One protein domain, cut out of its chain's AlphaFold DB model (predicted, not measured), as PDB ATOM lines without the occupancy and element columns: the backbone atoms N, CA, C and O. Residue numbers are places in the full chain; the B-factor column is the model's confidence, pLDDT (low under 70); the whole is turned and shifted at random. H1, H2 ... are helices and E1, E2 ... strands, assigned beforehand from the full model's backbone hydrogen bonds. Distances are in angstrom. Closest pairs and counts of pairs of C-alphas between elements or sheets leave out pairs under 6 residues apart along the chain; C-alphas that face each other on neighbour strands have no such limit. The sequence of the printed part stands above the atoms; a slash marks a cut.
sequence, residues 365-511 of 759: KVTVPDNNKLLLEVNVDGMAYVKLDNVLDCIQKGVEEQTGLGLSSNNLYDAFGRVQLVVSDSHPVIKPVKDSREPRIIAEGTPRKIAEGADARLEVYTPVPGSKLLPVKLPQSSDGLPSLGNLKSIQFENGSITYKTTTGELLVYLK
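Overview. This is residues 365 to 511 of the 759 residues of an uncharacterized protein of Candidatus Diapherotrites archaeon (UniProt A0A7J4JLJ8). Picture two layers of strands, partly face to face: in one wall E12, E11, the far part of E10, E4 and then E5, E6 and E7 run side by side, while E3, E2, E8 and E9 make the other, and the bend in E10 takes the chain across between them. At one end H1 packs over E12 and E1, and the short H2 sits near it, by the ends of E11 and E12. The printed part has 147 residues, with two named helices and twelve named strands in the order E1 E2 E3 H1 H2 E4 E5 E6 E7 E8 E9 E10 E11 E12; the strands form an antiparallel branched sheet of nine and an antiparallel sheet of three, E5 E6 E7, and the class is mixed, helices and strands. The whole is compact, with a radius of gyration of the C-alphas of 14.4 A, and flat, with spans of 41 by 39 by 21 A.

Arrangement. Begin at E1, residues 365 to 367, an edge strand of the branched, strongly twisted sheet; its antiparallel neighbour is E12, residues 505 to 510, with N 366 and O 506 within hydrogen-bond range at 2.9 A. Go on to E2, residues 374 to 379: on one side of it lies E3, residues 384 to 386, its hairpin partner, with N 377 and O 385 at 3.0 A, and on the other side E8, residues 457 to 461, with N 378 and O 458 at 2.9 A. Next comes H1, residues 389 to 403, which is on this sheet at a height over the sheet of 7.9 A; it is over E12 and slantwise to the strands, at 37 degrees to E12 on the local plane, and their closest C-alphas, those of Val 399 and Leu 510, are 6.7 A apart. H2, residues 413 to 416, is on the sheet too, at a height over the sheet of 7.2 A, and is close to H1 but not clearly touching it, the closest C-alphas, of Val 399 and Ala 415, being 7.4 A apart. In H1 10 of 11 O i to N i+4 pairs are within hydrogen-bond range; H2 is too short for such a pair. Then E4, residues 419 to 424, pairs antiparallel with E10, residues 483 to 492, N 423 and O 489 lying at 2.9 A. E5, residues 429 to 433, E6, residues 440 to 444, and E7, residues 449 to 452, form a meander, each strand the antiparallel neighbour of the one before, with N 431 and O 442 at 2.8 A and N 441 and O 451 at 2.8 A. Their sheet and the branched one make a sandwich, two sheets face to face, 9.6 A centre to centre where they face each other, the strands of the one at 52 degrees to those of the other. A second meander runs E8, E9 of residues 471 to 473, E10, E11 of residues 495 to 500, and E12; look for N 459 and O 473 at 2.8 A, N 472 and O 485 at 2.8 A, N 490 and O 497 at 2.8 A, and N 498 and O 507 at 2.9 A. E10 bends by 85 degrees at residue 486 and its pairing is staggered: with E9 over residues 483 to 486, with E4 over 487 to 492 and with E11 over 489 to 492.

Along the chain. Find C-alpha 365 at (-97.657, -9.195, 40.824), where E1 begins. E2 then measures 13.9 A from first to last C-alpha, and H1 runs 20.9 A from C-alpha 389 at (-87.890, -18.110, 33.168) to C-alpha 403. Further on, E4 measures 14.1 A, E5 11.9 A, E6 12.7 A and E8 12.9 A. E10 is the longest strand, with 22.0 A, and E11 measures 16.0 A. E12 measures 15.9 A and ends at C-alpha 510, (-97.914, -1.815, 31.411); E3, H2, E7 and E9 are passed over here.

Size, cuts and confidence. The two C-alphas farthest apart, those of Gly 404 and Asp 479, are 44.1 A apart. The printed part has no cut, and no link is long. The mean pLDDT of the printed part is 92.0; look for values under 70 at residues 435 to 437 and 445 to 447.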
ATOM      1  N   LYS A 365     -98.528  -8.961  39.667       97.56
ATOM      2  CA  LYS A 365     -97.657  -9.195  40.824       97.56
ATOM      3  C   LYS A 365     -96.749 -10.378  40.547       97.56
ATOM      4  O   LYS A 365     -97.232 -11.486  40.313       97.56
ATOM      5  N   VAL A 366     -95.441 -10.157  40.594       97.44
ATOM      6  CA  VAL A 366     -94.444 -11.201  40.352       97.44
ATOM      7  C   VAL A 366     -93.663 -11.463  41.632       97.44
ATOM      8  O   VAL A 366     -92.918 -10.609  42.111       97.44
ATOM      9  N   THR A 367     -93.816 -12.666  42.183       93.81
ATOM     10  CA  THR A 367     -93.005 -13.124  43.315       93.81
ATOM     11  C   THR A 367     -91.583 -13.413  42.846       93.81
ATOM     12  O   THR A 367     -91.367 -14.224  41.941       93.81
ATOM     13  N   VAL A 368     -90.602 -12.770  43.475       93.00
ATOM     14  CA  VAL A 368     -89.187 -12.968  43.149       93.00
ATOM     15  C   VAL A 368     -88.617 -14.106  44.006       93.00
ATOM     16  O   VAL A 368     -88.863 -14.134  45.209       93.00
ATOM     17  N   PRO A 369     -87.877 -15.074  43.432       92.00
ATOM     18  CA  PRO A 369     -87.276 -16.146  44.220       92.00
ATOM     19  C   PRO A 369     -86.015 -15.672  44.958       92.00
ATOM     20  O   PRO A 369     -85.109 -15.127  44.338       92.00
ATOM     21  N   ASP A 370     -85.889 -15.978  46.249       91.31
ATOM     22  CA  ASP A 370     -84.732 -15.581  47.070       91.31
ATOM     23  C   ASP A 370     -83.520 -16.498  46.844       91.31
ATOM     24  O   ASP A 370     -83.223 -17.391  47.641       91.31
ATOM     25  N   ASN A 371     -82.828 -16.338  45.717       93.31
ATOM     26  CA  ASN A 371     -81.724 -17.223  45.328       93.31
ATOM     27  C   ASN A 371     -80.468 -16.505  44.803       93.31
ATOM     28  O   ASN A 371     -79.558 -17.172  44.307       93.31
ATOM     29  N   ASN A 372     -80.395 -15.177  44.944       95.19
ATOM     30  CA  ASN A 372     -79.294 -14.325  44.470       95.19
ATOM     31  C   ASN A 372     -78.866 -14.557  43.000       95.19
ATOM     32  O   ASN A 372     -77.681 -14.464  42.668       95.19
ATOM     33  N   LYS A 373     -79.799 -14.902  42.107       97.25
ATOM     34  CA  LYS A 373     -79.536 -15.017  40.667       97.25
ATOM     35  C   LYS A 373     -79.786 -13.690  39.958       97.25
ATOM     36  O   LYS A 373     -80.520 -12.836  40.447       97.25
ATOM     37  N   LEU A 374     -79.183 -13.529  38.781       98.00
ATOM     38  CA  LEU A 374     -79.479 -12.406  37.896       98.00
ATOM     39  C   LEU A 374     -80.953 -12.477  37.474       98.00
ATOM     40  O   LEU A 374     -81.387 -13.486  36.924       98.00
ATOM     41  N   LEU A 375     -81.702 -11.419  37.765       97.94
ATOM     42  CA  LEU A 375     -83.139 -11.293  37.532       97.94
ATOM     43  C   LEU A 375     -83.420 -10.558  36.220       97.94
ATOM     44  O   LEU A 375     -84.132 -11.072  35.358       97.94
ATOM     45  N   LEU A 376     -82.833  -9.368  36.078       98.06
ATOM     46  CA  LEU A 376     -82.995  -8.471  34.936       98.06
ATOM     47  C   LEU A 376     -81.638  -7.893  34.532       98.06
ATOM     48  O   LEU A 376     -80.774  -7.655  35.375       98.06
ATOM     49  N   GLU A 377     -81.476  -7.631  33.244       98.38
ATOM     50  CA  GLU A 377     -80.320  -6.936  32.682       98.38
ATOM     51  C   GLU A 377     -80.801  -5.799  31.785       98.38
ATOM     52  O   GLU A 377     -81.660  -6.034  30.940       98.38
ATOM     53  N   VAL A 378     -80.255  -4.593  31.936       98.25
ATOM     54  CA  VAL A 378     -80.557  -3.447  31.063       98.25
ATOM     55  C   VAL A 378     -79.288  -3.031  30.333       98.25
ATOM     56  O   VAL A 378     -78.271  -2.777  30.973       98.25
ATOM     57  N   ASN A 379     -79.323  -2.964  29.005       96.12
ATOM     58  CA  ASN A 379     -78.169  -2.537  28.207       96.12
ATOM     59  C   ASN A 379     -78.168  -1.015  27.944       96.12
ATOM     60  O   ASN A 379     -79.122  -0.310  28.274       96.12
ATOM     61  N   VAL A 380     -77.116  -0.515  27.289       94.31
ATOM     62  CA  VAL A 380     -76.983   0.898  26.864       94.31
ATOM     63  C   VAL A 380     -78.105   1.409  25.955       94.31
ATOM     64  O   VAL A 380     -78.361   2.608  25.913       94.31
ATOM     65  N   ASP A 381     -78.799   0.521  25.238       93.19
ATOM     66  CA  ASP A 381     -79.944   0.882  24.397       93.19
ATOM     67  C   ASP A 381     -81.241   1.061  25.206       93.19
ATOM     68  O   ASP A 381     -82.285   1.384  24.628       93.19
ATOM     69  N   GLY A 382     -81.209   0.808  26.517       95.06
ATOM     70  CA  GLY A 382     -82.396   0.762  27.364       95.06
ATOM     71  C   GLY A 382     -83.269  -0.467  27.104       95.06
ATOM     72  O   GLY A 382     -84.461  -0.439  27.387       95.06
ATOM     73  N   MET A 383     -82.720  -1.546  26.543       97.06
ATOM     74  CA  MET A 383     -83.432  -2.821  26.412       97.06
ATOM     75  C   MET A 383     -83.268  -3.621  27.702       97.06
ATOM     76  O   MET A 383     -82.137  -3.876  28.121       97.06
ATOM     77  N   ALA A 384     -84.385  -4.022  28.310       98.06
ATOM     78  CA  ALA A 384     -84.399  -4.832  29.523       98.06
ATOM     79  C   ALA A 384     -84.687  -6.302  29.201       98.06
ATOM     80  O   ALA A 384     -85.704  -6.619  28.587       98.06
ATOM     81  N   TYR A 385     -83.824  -7.200  29.665       98.50
ATOM     82  CA  TYR A 385     -83.923  -8.640  29.456       98.50
ATOM     83  C   TYR A 385     -84.206  -9.355  30.772       98.50
ATOM     84  O   TYR A 385     -83.408  -9.265  31.707       98.50
ATOM     85  N   VAL A 386     -85.299 -10.116  30.832       98.31
ATOM     86  CA  VAL A 386     -85.596 -10.999  31.968       98.31
ATOM     87  C   VAL A 386     -84.748 -12.263  31.846       98.31
ATOM     88  O   VAL A 386     -84.706 -12.899  30.790       98.31
ATOM     89  N   LYS A 387     -84.037 -12.620  32.916       98.06
ATOM     90  CA  LYS A 387     -83.061 -13.724  32.916       98.06
ATOM     91  C   LYS A 387     -83.550 -14.977  33.644       98.06
ATOM     92  O   LYS A 387     -82.905 -16.018  33.546       98.06
ATOM     93  N   LEU A 388     -84.665 -14.887  34.369       97.31
ATOM     94  CA  LEU A 388     -85.291 -16.014  35.061       97.31
ATOM     95  C   LEU A 388     -86.618 -16.383  34.400       97.31
ATOM     96  O   LEU A 388     -87.543 -15.572  34.399       97.31
ATOM     97  N   ASP A 389     -86.725 -17.620  33.917       96.44
ATOM     98  CA  ASP A 389     -87.890 -18.110  33.168       96.44
ATOM     99  C   ASP A 389     -89.197 -17.983  33.963       96.44
ATOM    100  O   ASP A 389     -90.181 -17.461  33.462       96.44
ATOM    101  N   ASN A 390     -89.196 -18.339  35.251       95.38
ATOM    102  CA  ASN A 390     -90.402 -18.255  36.086       95.38
ATOM    103  C   ASN A 390     -90.904 -16.813  36.296       95.38
ATOM    104  O   ASN A 390     -92.093 -16.597  36.524       95.38
ATOM    105  N   VAL A 391     -89.998 -15.832  36.266       97.25
ATOM    106  CA  VAL A 391     -90.343 -14.405  36.338       97.25
ATOM    107  C   VAL A 391     -90.825 -13.937  34.970       97.25
ATOM    108  O   VAL A 391     -91.834 -13.239  34.891       97.25
ATOM    109  N   LEU A 392     -90.140 -14.354  33.900       97.62
ATOM    110  CA  LEU A 392     -90.505 -14.039  32.524       97.62
ATOM    111  C   LEU A 392     -91.914 -14.534  32.191       97.62
ATOM    112  O   LEU A 392     -92.715 -13.736  31.718       97.62
ATOM    113  N   ASP A 393     -92.242 -15.788  32.502       97.56
ATOM    114  CA  ASP A 393     -93.563 -16.378  32.254       97.56
ATOM    115  C   ASP A 393     -94.679 -15.563  32.930       97.56
ATOM    116  O   ASP A 393     -95.735 -15.312  32.344       97.56
ATOM    117  N   CYS A 394     -94.435 -15.104  34.164       98.00
ATOM    118  CA  CYS A 394     -95.386 -14.277  34.902       98.00
ATOM    119  C   CYS A 394     -95.561 -12.897  34.250       98.00
ATOM    120  O   CYS A 394     -96.689 -12.434  34.083       98.00
ATOM    121  N   ILE A 395     -94.460 -12.265  33.822       98.19
ATOM    122  CA  ILE A 395     -94.502 -10.985  33.102       98.19
ATOM    123  C   ILE A 395     -95.217 -11.144  31.757       98.19
ATOM    124  O   ILE A 395     -96.078 -10.331  31.444       98.19
ATOM    125  N   GLN A 396     -94.920 -12.184  30.977       98.12
ATOM    126  CA  GLN A 396     -95.544 -12.428  29.671       98.12
ATOM    127  C   GLN A 396     -97.059 -12.607  29.792       98.12
ATOM    128  O   GLN A 396     -97.810 -11.956  29.066       98.12
ATOM    129  N   LYS A 397     -97.505 -13.425  30.757       97.56
ATOM    130  CA  LYS A 397     -98.930 -13.580  31.067       97.56
ATOM    131  C   LYS A 397     -99.550 -12.253  31.502       97.56
ATOM    132  O   LYS A 397    -100.637 -11.906  31.055       97.56
ATOM    133  N   GLY A 398     -98.838 -11.502  32.338       97.56
ATOM    134  CA  GLY A 398     -99.258 -10.186  32.797       97.56
ATOM    135  C   GLY A 398     -99.448  -9.171  31.673       97.56
ATOM    136  O   GLY A 398    -100.457  -8.478  31.642       97.56
ATOM    137  N   VAL A 399     -98.516  -9.112  30.721       98.06
ATOM    138  CA  VAL A 399     -98.582  -8.220  29.552       98.06
ATOM    139  C   VAL A 399     -99.831  -8.502  28.709       98.06
ATOM    140  O   VAL A 399    -100.563  -7.569  28.364       98.06
ATOM    141  N   GLU A 400    -100.127  -9.778  28.449       97.56
ATOM    142  CA  GLU A 400    -101.335 -10.189  27.724       97.56
ATOM    143  C   GLU A 400    -102.612  -9.891  28.523       97.56
ATOM    144  O   GLU A 400    -103.588  -9.376  27.978       97.56
ATOM    145  N   GLU A 401    -102.605 -10.136  29.834       96.88
ATOM    146  CA  GLU A 401    -103.735  -9.827  30.714       96.88
ATOM    147  C   GLU A 401    -104.014  -8.329  30.835       96.88
ATOM    148  O   GLU A 401    -105.175  -7.963  31.009       96.88
ATOM    149  N   GLN A 402    -102.992  -7.480  30.736       97.25
ATOM    150  CA  GLN A 402    -103.117  -6.027  30.833       97.25
ATOM    151  C   GLN A 402    -103.530  -5.383  29.503       97.25
ATOM    152  O   GLN A 402    -104.287  -4.419  29.509       97.25
ATOM    153  N   THR A 403    -103.076  -5.912  28.361       96.62
ATOM    154  CA  THR A 403    -103.203  -5.213  27.062       96.62
ATOM    155  C   THR A 403    -103.816  -6.030  25.928       96.62
ATOM    156  O   THR A 403    -104.045  -5.488  24.851       96.62
ATOM    157  N   GLY A 404    -104.060  -7.328  26.118       96.75
ATOM    158  CA  GLY A 404    -104.547  -8.241  25.076       96.75
ATOM    159  C   GLY A 404    -103.493  -8.650  24.038       96.75
ATOM    160  O   GLY A 404    -103.775  -9.476  23.170       96.75
ATOM    161  N   LEU A 405    -102.277  -8.099  24.115       97.25
ATOM    162  CA  LEU A 405    -101.144  -8.452  23.262       97.25
ATOM    163  C   LEU A 405    -100.091  -9.205  24.069       97.25
ATOM    164  O   LEU A 405     -99.806  -8.854  25.207       97.25
ATOM    165  N   GLY A 406     -99.511 -10.245  23.474       95.44
ATOM    166  CA  GLY A 406     -98.497 -11.068  24.129       95.44
ATOM    167  C   GLY A 406     -97.077 -10.529  23.956       95.44
ATOM    168  O   GLY A 406     -96.732  -9.942  22.931       95.44
ATOM    169  N   LEU A 407     -96.222 -10.835  24.930       95.69
ATOM    170  CA  LEU A 407     -94.775 -10.652  24.851       95.69
ATOM    171  C   LEU A 407     -94.120 -11.986  24.459       95.69
ATOM    172  O   LEU A 407     -94.185 -12.954  25.209       95.69
ATOM    173  N   SER A 408     -93.490 -12.048  23.282       89.31
ATOM    174  CA  SER A 408     -92.941 -13.304  22.727       89.31
ATOM    175  C   SER A 408     -91.452 -13.533  23.001       89.31
ATOM    176  O   SER A 408     -90.940 -14.627  22.767       89.31
ATOM    177  N   SER A 409     -90.749 -12.515  23.491       95.31
ATOM    178  CA  SER A 409     -89.320 -12.568  23.786       95.31
ATOM    179  C   SER A 409     -89.071 -12.374  25.285       95.31
ATOM    180  O   SER A 409     -89.989 -12.090  26.055       95.31
ATOM    181  N   ASN A 410     -87.817 -12.526  25.713       97.31
ATOM    182  CA  ASN A 410     -87.391 -12.118  27.052       97.31
ATOM    183  C   ASN A 410     -87.003 -10.631  27.132       97.31
ATOM    184  O   ASN A 410     -86.578 -10.180  28.195       97.31
ATOM    185  N   ASN A 411     -87.117  -9.891  26.024       97.88
ATOM    186  CA  ASN A 411     -86.802  -8.473  25.927       97.88
ATOM    187  C   ASN A 411     -88.075  -7.643  26.116       97.88
ATOM    188  O   ASN A 411     -88.942  -7.593  25.245       97.88
ATOM    189  N   LEU A 412     -88.161  -6.933  27.237       98.12
ATOM    190  CA  LEU A 412     -89.332  -6.130  27.585       98.12
ATOM    191  C   LEU A 412     -89.557  -4.948  26.630       98.12
ATOM    192  O   LEU A 412     -90.668  -4.428  26.581       98.12
ATOM    193  N   TYR A 413     -88.559  -4.567  25.821       96.94
ATOM    194  CA  TYR A 413     -88.682  -3.520  24.800       96.94
ATOM    195  C   TYR A 413     -89.840  -3.741  23.818       96.94
ATOM    196  O   TYR A 413     -90.410  -2.772  23.309       96.94
ATOM    197  N   ASP A 414     -90.191  -5.000  23.550       95.25
ATOM    198  CA  ASP A 414     -91.246  -5.347  22.595       95.25
ATOM    199  C   ASP A 414     -92.639  -4.906  23.074       95.25
ATOM    200  O   ASP A 414     -93.493  -4.587  22.244       95.25
ATOM    201  N   ALA A 415     -92.834  -4.818  24.397       97.31
ATOM    202  CA  ALA A 415     -94.083  -4.400  25.030       97.31
ATOM    203  C   ALA A 415     -93.977  -3.019  25.699       97.31
ATOM    204  O   ALA A 415     -94.786  -2.139  25.415       97.31
ATOM    205  N   PHE A 416     -92.961  -2.806  26.537       97.44
ATOM    206  CA  PHE A 416     -92.801  -1.617  27.383       97.44
ATOM    207  C   PHE A 416     -92.069  -0.453  26.701       97.44
ATOM    208  O   PHE A 416     -92.148   0.677  27.174       97.44
ATOM    209  N   GLY A 417     -91.338  -0.707  25.611       96.12
ATOM    210  CA  GLY A 417     -90.403   0.273  25.052       96.12
ATOM    211  C   GLY A 417     -89.091   0.363  25.840       96.12
ATOM    212  O   GLY A 417     -88.715  -0.565  26.559       96.12
ATOM    213  N   ARG A 418     -88.323   1.435  25.630       95.38
ATOM    214  CA  ARG A 418     -87.005   1.604  26.272       95.38
ATOM    215  C   ARG A 418     -87.149   1.910  27.760       95.38
ATOM    216  O   ARG A 418     -88.047   2.641  28.160       95.38
ATOM    217  N   VAL A 419     -86.202   1.424  28.555       95.94
ATOM    218  CA  VAL A 419     -85.972   1.899  29.923       95.94
ATOM    219  C   VAL A 419     -85.510   3.354  29.862       95.94
ATOM    220  O   VAL A 419     -84.472   3.651  29.273       95.94
ATOM    221  N   GLN A 420     -86.280   4.239  30.486       90.88
ATOM    222  CA  GLN A 420     -85.981   5.667  30.613       90.88
ATOM    223  C   GLN A 420     -85.192   5.965  31.893       90.88
ATOM    224  O   GLN A 420     -84.333   6.848  31.901       90.88
ATOM    225  N   LEU A 421     -85.476   5.218  32.965       92.25
ATOM    226  CA  LEU A 421     -84.890   5.423  34.284       92.25
ATOM    227  C   LEU A 421     -84.898   4.123  35.091       92.25
ATOM    228  O   LEU A 421     -85.903   3.419  35.128       92.25
ATOM    229  N   VAL A 422     -83.812   3.828  35.797       95.44
ATOM    230  CA  VAL A 422     -83.811   2.883  36.919       95.44
ATOM    231  C   VAL A 422     -83.544   3.661  38.199       95.44
ATOM    232  O   VAL A 422     -82.670   4.526  38.235       95.44
ATOM    233  N   VAL A 423     -84.317   3.364  39.238       92.81
ATOM    234  CA  VAL A 423     -84.236   4.031  40.537       92.81
ATOM    235  C   VAL A 423     -83.774   3.014  41.569       92.81
ATOM    236  O   VAL A 423     -84.383   1.949  41.724       92.81
ATOM    237  N   SER A 424     -82.713   3.350  42.294       92.06
ATOM    238  CA  SER A 424     -82.296   2.631  43.493       92.06
ATOM    239  C   SER A 424     -82.209   3.564  44.699       92.06
ATOM    240  O   SER A 424     -82.241   4.786  44.564       92.06
ATOM    241  N   ASP A 425     -82.101   2.982  45.891       85.38
ATOM    242  CA  ASP A 425     -81.953   3.738  47.142       85.38
ATOM    243  C   ASP A 425     -80.677   4.601  47.206       85.38
ATOM    244  O   ASP A 425     -80.691   5.654  47.836       85.38
ATOM    245  N   SER A 426     -79.592   4.188  46.546       83.00
ATOM    246  CA  SER A 426     -78.320   4.928  46.539       83.00
ATOM    247  C   SER A 426     -78.066   5.737  45.265       83.00
ATOM    248  O   SER A 426     -77.297   6.693  45.305       83.00
ATOM    249  N   HIS A 427     -78.686   5.356  44.145       87.06
ATOM    250  CA  HIS A 427     -78.545   6.017  42.849       87.06
ATOM    251  C   HIS A 427     -79.946   6.228  42.254       87.06
ATOM    252  O   HIS A 427     -80.453   5.384  41.512       87.06
ATOM    253  N   PRO A 428     -80.621   7.335  42.603       82.81
ATOM    254  CA  PRO A 428     -82.015   7.560  42.222       82.81
ATOM    255  C   PRO A 428     -82.206   7.870  40.735       82.81
ATOM    256  O   PRO A 428     -83.343   7.914  40.265       82.81
ATOM    257  N   VAL A 429     -81.115   8.093  39.992       86.62
ATOM    258  CA  VAL A 429     -81.142   8.262  38.539       86.62
ATOM    259  C   VAL A 429     -80.074   7.395  37.893       86.62
ATOM    260  O   VAL A 429     -78.911   7.774  37.804       86.62
ATOM    261  N   ILE A 430     -80.480   6.226  37.408       92.69
ATOM    262  CA  ILE A 430     -79.651   5.356  36.576       92.69
ATOM    263  C   ILE A 430     -80.239   5.361  35.165       92.69
ATOM    264  O   ILE A 430     -81.350   4.878  34.947       92.69
ATOM    265  N   LYS A 431     -79.507   5.912  34.200       91.00
ATOM    266  CA  LYS A 431     -79.983   6.137  32.836       91.00
ATOM    267  C   LYS A 431     -79.071   5.477  31.796       91.00
ATOM    268  O   LYS A 431     -77.878   5.788  31.741       91.00
ATOM    269  N   PRO A 432     -79.614   4.600  30.938       91.38
ATOM    270  CA  PRO A 432     -78.967   4.212  29.692       91.38
ATOM    271  C   PRO A 432     -78.939   5.400  28.724       91.38
ATOM    272  O   PRO A 432     -79.978   5.990  28.426       91.38
ATOM    273  N   VAL A 433     -77.756   5.760  28.231       83.75
ATOM    274  CA  VAL A 433     -77.558   6.852  27.275       83.75
ATOM    275  C   VAL A 433     -77.001   6.270  25.985       83.75
ATOM    276  O   VAL A 433     -75.840   5.856  25.900       83.75
ATOM    277  N   LYS A 434     -77.852   6.252  24.960       73.12
ATOM    278  CA  LYS A 434     -77.485   5.817  23.617       73.12
ATOM    279  C   LYS A 434     -76.967   7.006  22.806       73.12
ATOM    280  O   LYS A 434     -77.676   7.523  21.944       73.12
ATOM    281  N   ASP A 435     -75.719   7.402  23.039       68.31
ATOM    282  CA  ASP A 435     -74.989   8.206  22.057       68.31
ATOM    283  C   ASP A 435     -74.407   7.271  20.983       68.31
ATOM    284  O   ASP A 435     -73.771   6.260  21.279       68.31
ATOM    285  N   SER A 436     -74.622   7.621  19.715       56.28
ATOM    286  CA  SER A 436     -74.022   6.970  18.545       56.28
ATOM    287  C   SER A 436     -72.490   6.855  18.581       56.28
ATOM    288  O   SER A 436     -71.936   6.036  17.847       56.28
ATOM    289  N   ARG A 437     -71.804   7.678  19.384       64.81
ATOM    290  CA  ARG A 437     -70.336   7.703  19.489       64.81
ATOM    291  C   ARG A 437     -69.812   7.110  20.793       64.81
ATOM    292  O   ARG A 437     -68.762   6.480  20.767       64.81
ATOM    293  N   GLU A 438     -70.539   7.280  21.894       75.88
ATOM    294  CA  GLU A 438     -70.105   6.891  23.243       75.88
ATOM    295  C   GLU A 438     -71.286   6.313  24.048       75.88
ATOM    296  O   GLU A 438     -71.837   6.983  24.924       75.88
ATOM    297  N   PRO A 439     -71.727   5.075  23.748       86.44
ATOM    298  CA  PRO A 439     -72.793   4.436  24.510       86.44
ATOM    299  C   PRO A 439     -72.346   4.213  25.957       86.44
ATOM    300  O   PRO A 439     -71.240   3.725  26.203       86.44
ATOM    301  N   ARG A 440     -73.207   4.566  26.912       90.56
ATOM    302  CA  ARG A 440     -72.892   4.471  28.343       90.56
ATOM    303  C   ARG A 440     -74.134   4.294  29.205       90.56
ATOM    304  O   ARG A 440     -75.241   4.640  28.803       90.56
ATOM    305  N   ILE A 441     -73.944   3.782  30.414       92.38
ATOM    306  CA  ILE A 441     -74.938   3.827  31.491       92.38
ATOM    307  C   ILE A 441     -74.393   4.747  32.572       92.38
ATOM    308  O   ILE A 441     -73.274   4.553  33.051       92.38
ATOM    309  N   ILE A 442     -75.188   5.742  32.943       88.62
ATOM    310  CA  ILE A 442     -74.834   6.740  33.944       88.62
ATOM    311  C   ILE A 442     -75.709   6.507  35.170       88.62
ATOM    312  O   ILE A 442     -76.928   6.470  35.053       88.62
ATOM    313  N   ALA A 443     -75.093   6.343  36.335       88.06
ATOM    314  CA  ALA A 443     -75.760   6.258  37.622       88.06
ATOM    315  C   ALA A 443     -75.369   7.476  38.466       88.06
ATOM    316  O   ALA A 443     -74.242   7.581  38.957       88.06
ATOM    317  N   GLU A 444     -76.309   8.403  38.609       78.81
ATOM    318  CA  GLU A 444     -76.170   9.590  39.443       78.81
ATOM    319  C   GLU A 444     -76.424   9.236  40.907       78.81
ATOM    320  O   GLU A 444     -77.419   8.600  41.258       78.81
ATOM    321  N   GLY A 445     -75.483   9.638  41.750       69.25
ATOM    322  CA  GLY A 445     -75.372   9.294  43.160       69.25
ATOM    323  C   GLY A 445     -74.015   9.769  43.674       69.25
ATOM    324  O   GLY A 445     -73.240  10.364  42.923       69.25
ATOM    325  N   THR A 446     -73.711   9.503  44.941       64.38
ATOM    326  CA  THR A 446     -72.432   9.899  45.546       64.38
ATOM    327  C   THR A 446     -71.658   8.653  45.992       64.38
ATOM    328  O   THR A 446     -72.047   8.036  46.985       64.38
ATOM    329  N   PRO A 447     -70.558   8.267  45.309       69.25
ATOM    330  CA  PRO A 447     -70.010   8.869  44.088       69.25
ATOM    331  C   PRO A 447     -70.823   8.511  42.835       69.25
ATOM    332  O   PRO A 447     -71.440   7.449  42.769       69.25
ATOM    333  N   ARG A 448     -70.759   9.375  41.817       76.50
ATOM    334  CA  ARG A 448     -71.340   9.120  40.494       76.50
ATOM    335  C   ARG A 448     -70.623   7.944  39.837       76.50
ATOM    336  O   ARG A 448     -69.401   7.837  39.924       76.50
ATOM    337  N   LYS A 449     -71.372   7.096  39.133       83.06
ATOM    338  CA  LYS A 449     -70.838   5.908  38.456       83.06
ATOM    339  C   LYS A 449     -71.198   5.910  36.981       83.06
ATOM    340  O   LYS A 449     -72.310   6.260  36.597       83.06
ATOM    341  N   ILE A 450     -70.246   5.503  36.148       88.25
ATOM    342  CA  ILE A 450     -70.408   5.447  34.691       88.25
ATOM    343  C   ILE A 450     -69.834   4.129  34.200       88.25
ATOM    344  O   ILE A 450     -68.712   3.783  34.569       88.25
ATOM    345  N   ALA A 451     -70.584   3.428  33.357       91.12
ATOM    346  CA  ALA A 451     -70.086   2.317  32.559       91.12
ATOM    347  C   ALA A 451     -70.134   2.704  31.084       91.12
ATOM    348  O   ALA A 451     -71.208   3.002  30.562       91.12
ATOM    349  N   GLU A 452     -68.982   2.704  30.425       89.94
ATOM    350  CA  GLU A 452     -68.837   3.064  29.015       89.94
ATOM    351  C   GLU A 452     -68.711   1.819  28.137       89.94
ATOM    352  O   GLU A 452     -68.255   0.767  28.585       89.94
ATOM    353  N   GLY A 453     -69.078   1.959  26.865       87.44
ATOM    354  CA  GLY A 453     -68.949   0.907  25.865       87.44
ATOM    355  C   GLY A 453     -70.280   0.255  25.518       87.44
ATOM    356  O   GLY A 453     -71.243   0.262  26.281       87.44
ATOM    357  N   ALA A 454     -70.347  -0.323  24.318       88.56
ATOM    358  CA  ALA A 454     -71.572  -0.933  23.801       88.56
ATOM    359  C   ALA A 454     -72.018  -2.177  24.597       88.56
ATOM    360  O   ALA A 454     -73.170  -2.593  24.496       88.56
ATOM    361  N   ASP A 455     -71.115  -2.777  25.372       90.62
ATOM    362  CA  ASP A 455     -71.355  -3.925  26.242       90.62
ATOM    363  C   ASP A 455     -71.693  -3.538  27.693       90.62
ATOM    364  O   ASP A 455     -71.979  -4.426  28.507       90.62
ATOM    365  N   ALA A 456     -71.690  -2.240  28.027       94.06
ATOM    366  CA  ALA A 456     -72.101  -1.761  29.339       94.06
ATOM    367  C   ALA A 456     -73.543  -2.191  29.644       94.06
ATOM    368  O   ALA A 456     -74.453  -2.102  28.811       94.06
ATOM    369  N   ARG A 457     -73.747  -2.693  30.864       96.44
ATOM    370  CA  ARG A 457     -75.044  -3.204  31.300       96.44
ATOM    371  C   ARG A 457     -75.266  -3.005  32.789       96.44
ATOM    372  O   ARG A 457     -74.345  -3.096  33.593       96.44
ATOM    373  N   LEU A 458     -76.516  -2.777  33.137       98.00
ATOM    374  CA  LEU A 458     -77.031  -2.788  34.490       98.00
ATOM    375  C   LEU A 458     -77.566  -4.186  34.799       98.00
ATOM    376  O   LEU A 458     -78.256  -4.781  33.975       98.00
ATOM    377  N   GLU A 459     -77.297  -4.694  35.990       98.50
ATOM    378  CA  GLU A 459     -77.718  -6.016  36.437       98.50
ATOM    379  C   GLU A 459     -78.526  -5.900  37.733       98.50
ATOM    380  O   GLU A 459     -78.041  -5.378  38.737       98.50
ATOM    381  N   VAL A 460     -79.753  -6.416  37.736       98.19
ATOM    382  CA  VAL A 460     -80.594  -6.531  38.933       98.19
ATOM    383  C   VAL A 460     -80.593  -7.984  39.377       98.19
ATOM    384  O   VAL A 460     -80.868  -8.881  38.581       98.19
ATOM    385  N   TYR A 461     -80.308  -8.224  40.648       98.06
ATOM    386  CA  TYR A 461     -80.266  -9.555  41.239       98.06
ATOM    387  C   TYR A 461     -81.504  -9.801  42.097       98.06
ATOM    388  O   TYR A 461     -82.035  -8.889  42.731       98.06
ATOM    389  N   THR A 462     -81.955 -11.052  42.142       95.88
ATOM    390  CA  THR A 462     -82.942 -11.485  43.133       95.88
ATOM    391  C   THR A 462     -82.383 -11.337  44.551       95.88
ATOM    392  O   THR A 462     -81.156 -11.318  44.713       95.88
ATOM    393  N   PRO A 463     -83.223 -11.344  45.596       93.38
ATOM    394  CA  PRO A 463     -82.728 -11.211  46.952       93.38
ATOM    395  C   PRO A 463     -81.811 -12.377  47.328       93.38
ATOM    396  O   PRO A 463     -81.931 -13.501  46.822       93.38
ATOM    397  N   VAL A 464     -80.868 -12.107  48.228       89.19
ATOM    398  CA  VAL A 464     -80.140 -13.173  48.925       89.19
ATOM    399  C   VAL A 464     -81.093 -13.875  49.898       89.19
ATOM    400  O   VAL A 464     -81.944 -13.198  50.472       89.19
ATOM    401  N   PRO A 465     -80.957 -15.195  50.135       86.88
ATOM    402  CA  PRO A 465     -81.783 -15.894  51.116       86.88
ATOM    403  C   PRO A 465     -81.815 -15.162  52.466       86.88
ATOM    404  O   PRO A 465     -80.772 -14.933  53.078       86.88
ATOM    405  N   GLY A 466     -83.015 -14.787  52.920       82.44
ATOM    406  CA  GLY A 466     -83.226 -14.039  54.165       82.44
ATOM    407  C   GLY A 466     -83.205 -12.510  54.030       82.44
ATOM    408  O   GLY A 466     -83.492 -11.823  55.008       82.44
ATOM    409  N   SER A 467     -82.916 -11.972  52.845       86.56
ATOM    410  CA  SER A 467     -83.125 -10.562  52.501       86.56
ATOM    411  C   SER A 467     -84.385 -10.404  51.655       86.56
ATOM    412  O   SER A 467     -84.727 -11.289  50.882       86.56
ATOM    413  N   LYS A 468     -85.036  -9.244  51.765       86.38
ATOM    414  CA  LYS A 468     -86.119  -8.802  50.872       86.38
ATOM    415  C   LYS A 468     -85.673  -7.653  49.971       86.38
ATOM    416  O   LYS A 468     -86.490  -6.825  49.593       86.38
ATOM    417  N   LEU A 469     -84.389  -7.504  49.682       92.50
ATOM    418  CA  LEU A 469     -83.888  -6.391  48.874       92.50
ATOM    419  C   LEU A 469     -83.287  -6.925  47.578       92.50
ATOM    420  O   LEU A 469     -82.577  -7.927  47.617       92.50
ATOM    421  N   LEU A 470     -83.586  -6.263  46.458       94.88
ATOM    422  CA  LEU A 470     -83.079  -6.597  45.126       94.88
ATOM    423  C   LEU A 470     -81.826  -5.775  44.819       94.88
ATOM    424  O   LEU A 470     -81.960  -4.587  44.524       94.88
ATOM    425  N   PRO A 471     -80.616  -6.354  44.866       96.69
ATOM    426  CA  PRO A 471     -79.400  -5.593  44.622       96.69
ATOM    427  C   PRO A 471     -79.287  -5.189  43.151       96.69
ATOM    428  O   PRO A 471     -79.453  -6.022  42.256       96.69
ATOM    429  N   VAL A 472     -78.928  -3.935  42.905       97.62
ATOM    430  CA  VAL A 472     -78.626  -3.386  41.581       97.62
ATOM    431  C   VAL A 472     -77.118  -3.225  41.446       97.62
ATOM    432  O   VAL A 472     -76.440  -2.759  42.367       97.62
ATOM    433  N   LYS A 473     -76.571  -3.629  40.298       97.69
ATOM    434  CA  LYS A 473     -75.141  -3.564  40.007       97.69
ATOM    435  C   LYS A 473     -74.852  -2.998  38.626       97.69
ATOM    436  O   LYS A 473     -75.566  -3.277  37.671       97.69
ATOM    437  N   LEU A 474     -73.739  -2.286  38.526       96.75
ATOM    438  CA  LEU A 474     -73.108  -1.811  37.306       96.75
ATOM    439  C   LEU A 474     -71.704  -2.433  37.210       96.75
ATOM    440  O   LEU A 474     -70.737  -1.841  37.690       96.75
ATOM    441  N   PRO A 475     -71.570  -3.661  36.674       94.62
ATOM    442  CA  PRO A 475     -70.317  -4.420  36.714       94.62
ATOM    443  C   PRO A 475     -69.127  -3.689  36.093       94.62
ATOM    444  O   PRO A 475     -68.013  -3.806  36.594       94.62
ATOM    445  N   GLN A 476     -69.371  -2.927  35.025       93.62
ATOM    446  CA  GLN A 476     -68.357  -2.157  34.304       93.62
ATOM    447  C   GLN A 476     -68.209  -0.713  34.817       93.62
ATOM    448  O   GLN A 476     -67.811   0.165  34.057       93.62
ATOM    449  N   SER A 477     -68.552  -0.442  36.082       88.19
ATOM    450  CA  SER A 477     -68.369   0.889  36.671       88.19
ATOM    451  C   SER A 477     -66.901   1.329  36.606       88.19
ATOM    452  O   SER A 477     -66.001   0.592  37.016       88.19
ATOM    453  N   SER A 478     -66.671   2.552  36.133       80.00
ATOM    454  CA  SER A 478     -65.354   3.196  35.998       80.00
ATOM    455  C   SER A 478     -64.570   3.292  37.312       80.00
ATOM    456  O   SER A 478     -63.343   3.222  37.301       80.00
ATOM    457  N   ASP A 479     -65.257   3.376  38.452       74.81
ATOM    458  CA  ASP A 479     -64.642   3.388  39.786       74.81
ATOM    459  C   ASP A 479     -64.294   1.984  40.330       74.81
ATOM    460  O   ASP A 479     -63.748   1.850  41.427       74.81
ATOM    461  N   GLY A 480     -64.608   0.920  39.582       80.44
ATOM    462  CA  GLY A 480     -64.383  -0.475  39.966       80.44
ATOM    463  C   GLY A 480     -65.327  -1.013  41.049       80.44
ATOM    464  O   GLY A 480     -65.189  -2.171  41.451       80.44
ATOM    465  N   LEU A 481     -66.290  -0.216  41.526       86.12
ATOM    466  CA  LEU A 481     -67.258  -0.602  42.550       86.12
ATOM    467  C   LEU A 481     -68.644  -0.792  41.919       86.12
ATOM    468  O   LEU A 481     -69.324   0.190  41.623       86.12
ATOM    469  N   PRO A 482     -69.131  -2.035  41.770       92.00
ATOM    470  CA  PRO A 482     -70.319  -2.284  40.965       92.00
ATOM    471  C   PRO A 482     -71.639  -2.001  41.684       92.00
ATOM    472  O   PRO A 482     -72.664  -1.955  41.027       92.00
ATOM    473  N   SER A 483     -71.679  -1.873  43.012       93.94
ATOM    474  CA  SER A 483     -72.953  -1.747  43.740       93.94
ATOM    475  C   SER A 483     -73.634  -0.403  43.484       93.94
ATOM    476  O   SER A 483     -73.010   0.640  43.680       93.94
ATOM    477  N   LEU A 484     -74.921  -0.447  43.133       92.25
ATOM    478  CA  LEU A 484     -75.815   0.707  43.032       92.25
ATOM    479  C   LEU A 484     -76.953   0.642  44.060       92.25
ATOM    480  O   LEU A 484     -77.980   1.285  43.876       92.25
ATOM    481  N   GLY A 485     -76.809  -0.132  45.139       92.31
ATOM    482  CA  GLY A 485     -77.836  -0.253  46.180       92.31
ATOM    483  C   GLY A 485     -78.990  -1.178  45.787       92.31
ATOM    484  O   GLY A 485     -78.776  -2.150  45.061       92.31
ATOM    485  N   ASN A 486     -80.195  -0.919  46.294       94.56
ATOM    486  CA  ASN A 486     -81.365  -1.778  46.113       94.56
ATOM    487  C   ASN A 486     -82.410  -1.153  45.188       94.56
ATOM    488  O   ASN A 486     -82.671   0.046  45.255       94.56
ATOM    489  N   LEU A 487     -83.035  -1.985  44.352       96.12
ATOM    490  CA  LEU A 487     -84.025  -1.559  43.370       96.12
ATOM    491  C   LEU A 487     -85.256  -0.951  44.051       96.12
ATOM    492  O   LEU A 487     -85.834  -1.548  44.961       96.12
ATOM    493  N   LYS A 488     -85.691   0.198  43.536       94.44
ATOM    494  CA  LYS A 488     -86.982   0.818  43.842       94.44
ATOM    495  C   LYS A 488     -87.946   0.693  42.672       94.44
ATOM    496  O   LYS A 488     -89.064   0.217  42.860       94.44
ATOM    497  N   SER A 489     -87.508   1.050  41.467       96.31
ATOM    498  CA  SER A 489     -88.308   0.884  40.252       96.31
ATOM    499  C   SER A 489     -87.466   0.879  38.974       96.31
ATOM    500  O   SER A 489     -86.297   1.267  38.967       96.31
ATOM    501  N   ILE A 490     -88.084   0.431  37.883       97.50
ATOM    502  CA  ILE A 490     -87.619   0.554  36.500       97.50
ATOM    503  C   ILE A 490     -88.749   1.225  35.721       97.50
ATOM    504  O   ILE A 490     -89.843   0.672  35.633       97.50
ATOM    505  N   GLN A 491     -88.484   2.399  35.160       95.44
ATOM    506  CA  GLN A 491     -89.430   3.187  34.374       95.44
ATOM    507  C   GLN A 491     -89.138   2.995  32.886       95.44
ATOM    508  O   GLN A 491     -87.993   3.151  32.439       95.44
ATOM    509  N   PHE A 492     -90.168   2.660  32.121       95.38
ATOM    510  CA  PHE A 492     -90.121   2.462  30.676       95.38
ATOM    511  C   PHE A 492     -90.899   3.572  29.959       95.38
ATOM    512  O   PHE A 492     -91.570   4.378  30.591       95.38
ATOM    513  N   GLU A 493     -90.828   3.605  28.627       92.44
ATOM    514  CA  GLU A 493     -91.641   4.512  27.801       92.44
ATOM    515  C   GLU A 493     -93.149   4.325  28.035       92.44
ATOM    516  O   GLU A 493     -93.876   5.309  28.083       92.44
ATOM    517  N   ASN A 494     -93.605   3.077  28.200       94.81
ATOM    518  CA  ASN A 494     -95.035   2.748  28.230       94.81
ATOM    519  C   ASN A 494     -95.454   1.994  29.506       94.81
ATOM    520  O   ASN A 494     -96.397   1.202  29.481       94.81
ATOM    521  N   GLY A 495     -94.733   2.165  30.615       95.44
ATOM    522  CA  GLY A 495     -95.066   1.516  31.885       95.44
ATOM    523  C   GLY A 495     -93.908   1.462  32.874       95.44
ATOM    524  O   GLY A 495     -92.855   2.060  32.664       95.44
ATOM    525  N   SER A 496     -94.081   0.701  33.948       96.81
ATOM    526  CA  SER A 496     -93.113   0.604  35.036       96.81
ATOM    527  C   SER A 496     -93.079  -0.783  35.686       96.81
ATOM    528  O   SER A 496     -94.014  -1.587  35.612       96.81
ATOM    529  N   ILE A 497     -91.951  -1.080  36.330       97.94
ATOM    530  CA  ILE A 497     -91.802  -2.193  37.266       97.94
ATOM    531  C   ILE A 497     -91.361  -1.609  38.602       97.94
ATOM    532  O   ILE A 497     -90.232  -1.138  38.726       97.94
ATOM    533  N   THR A 498     -92.220  -1.683  39.613       97.38
ATOM    534  CA  THR A 498     -91.977  -1.108  40.940       97.38
ATOM    535  C   THR A 498     -91.784  -2.208  41.977       97.38
ATOM    536  O   THR A 498     -92.543  -3.175  42.025       97.38
ATOM    537  N   TYR A 499     -90.764  -2.081  42.826       96.19
ATOM    538  CA  TYR A 499     -90.470  -3.074  43.851       96.19
ATOM    539  C   TYR A 499     -91.203  -2.779  45.163       96.19
ATOM    540  O   TYR A 499     -90.962  -1.763  45.819       96.19
ATOM    541  N   LYS A 500     -92.073  -3.702  45.585       94.25
ATOM    542  CA  LYS A 500     -92.814  -3.618  46.846       94.25
ATOM    543  C   LYS A 500     -92.021  -4.301  47.958       94.25
ATOM    544  O   LYS A 500     -92.156  -5.498  48.207       94.25
ATOM    545  N   THR A 501     -91.196  -3.527  48.661       85.81
ATOM    546  CA  THR A 501     -90.269  -4.023  49.700       85.81
ATOM    547  C   THR A 501     -90.958  -4.764  50.852       85.81
ATOM    548  O   THR A 501     -90.372  -5.671  51.447       85.81
ATOM    549  N   THR A 502     -92.214  -4.429  51.165       87.44
ATOM    550  CA  THR A 502     -92.989  -5.076  52.238       87.44
ATOM    551  C   THR A 502     -93.284  -6.547  51.937       87.44
ATOM    552  O   THR A 502     -93.133  -7.402  52.821       87.44
ATOM    553  N   THR A 503     -93.639  -6.866  50.691       90.12
ATOM    554  CA  THR A 503     -93.988  -8.228  50.256       90.12
ATOM    555  C   THR A 503     -92.853  -8.946  49.530       90.12
ATOM    556  O   THR A 503     -92.825 -10.173  49.554       90.12
ATOM    557  N   GLY A 504     -91.878  -8.222  48.974       90.00
ATOM    558  CA  GLY A 504     -90.809  -8.793  48.148       90.00
ATOM    559  C   GLY A 504     -91.246  -9.083  46.708       90.00
ATOM    560  O   GLY A 504     -90.693  -9.962  46.048       90.00
ATOM    561  N   GLU A 505     -92.268  -8.376  46.224       95.38
ATOM    562  CA  GLU A 505     -92.864  -8.578  44.901       95.38
ATOM    563  C   GLU A 505     -92.472  -7.455  43.936       95.38
ATOM    564  O   GLU A 505     -92.291  -6.302  44.335       95.38
ATOM    565  N   LEU A 506     -92.393  -7.782  42.645       97.62
ATOM    566  CA  LEU A 506     -92.412  -6.785  41.578       97.62
ATOM    567  C   LEU A 506     -93.864  -6.509  41.188       97.62
ATOM    568  O   LEU A 506     -94.607  -7.437  40.861       97.62
ATOM    569  N   LEU A 507     -94.249  -5.239  41.193       97.94
ATOM    570  CA  LEU A 507     -95.492  -4.753  40.614       97.94
ATOM    571  C   LEU A 507     -95.196  -4.299  39.189       97.94
ATOM    572  O   LEU A 507     -94.447  -3.349  38.982       97.94
ATOM    573  N   VAL A 508     -95.744  -5.013  38.215       97.88
ATOM    574  CA  VAL A 508     -95.527  -4.771  36.790       97.88
ATOM    575  C   VAL A 508     -96.772  -4.100  36.232       97.88
ATOM    576  O   VAL A 508     -97.837  -4.724  36.170       97.88
ATOM    577  N   TYR A 509     -96.627  -2.844  35.825       97.44
ATOM    578  CA  TYR A 509     -97.679  -2.041  35.221       97.44
ATOM    579  C   TYR A 509     -97.283  -1.664  33.792       97.44
ATOM    580  O   TYR A 509     -96.326  -0.928  33.570       97.44
ATOM    581  N   LEU A 510     -98.007  -2.196  32.813       97.31
ATOM    582  CA  LEU A 510     -97.914  -1.815  31.411       97.31
ATOM    583  C   LEU A 510     -99.095  -0.897  31.106       97.31
ATOM    584  O   LEU A 510    -100.238  -1.357  31.056       97.31
ATOM    585  N   LYS A 511     -98.800   0.387  30.907       94.62
ATOM    586  CA  LYS A 511     -99.780   1.436  30.620       94.62
ATOM    587  C   LYS A 511    -100.455   1.190  29.277       94.62
ATOM    588  O   LYS A 511    -101.674   1.105  29.187       94.62
TER     589      LYS A 511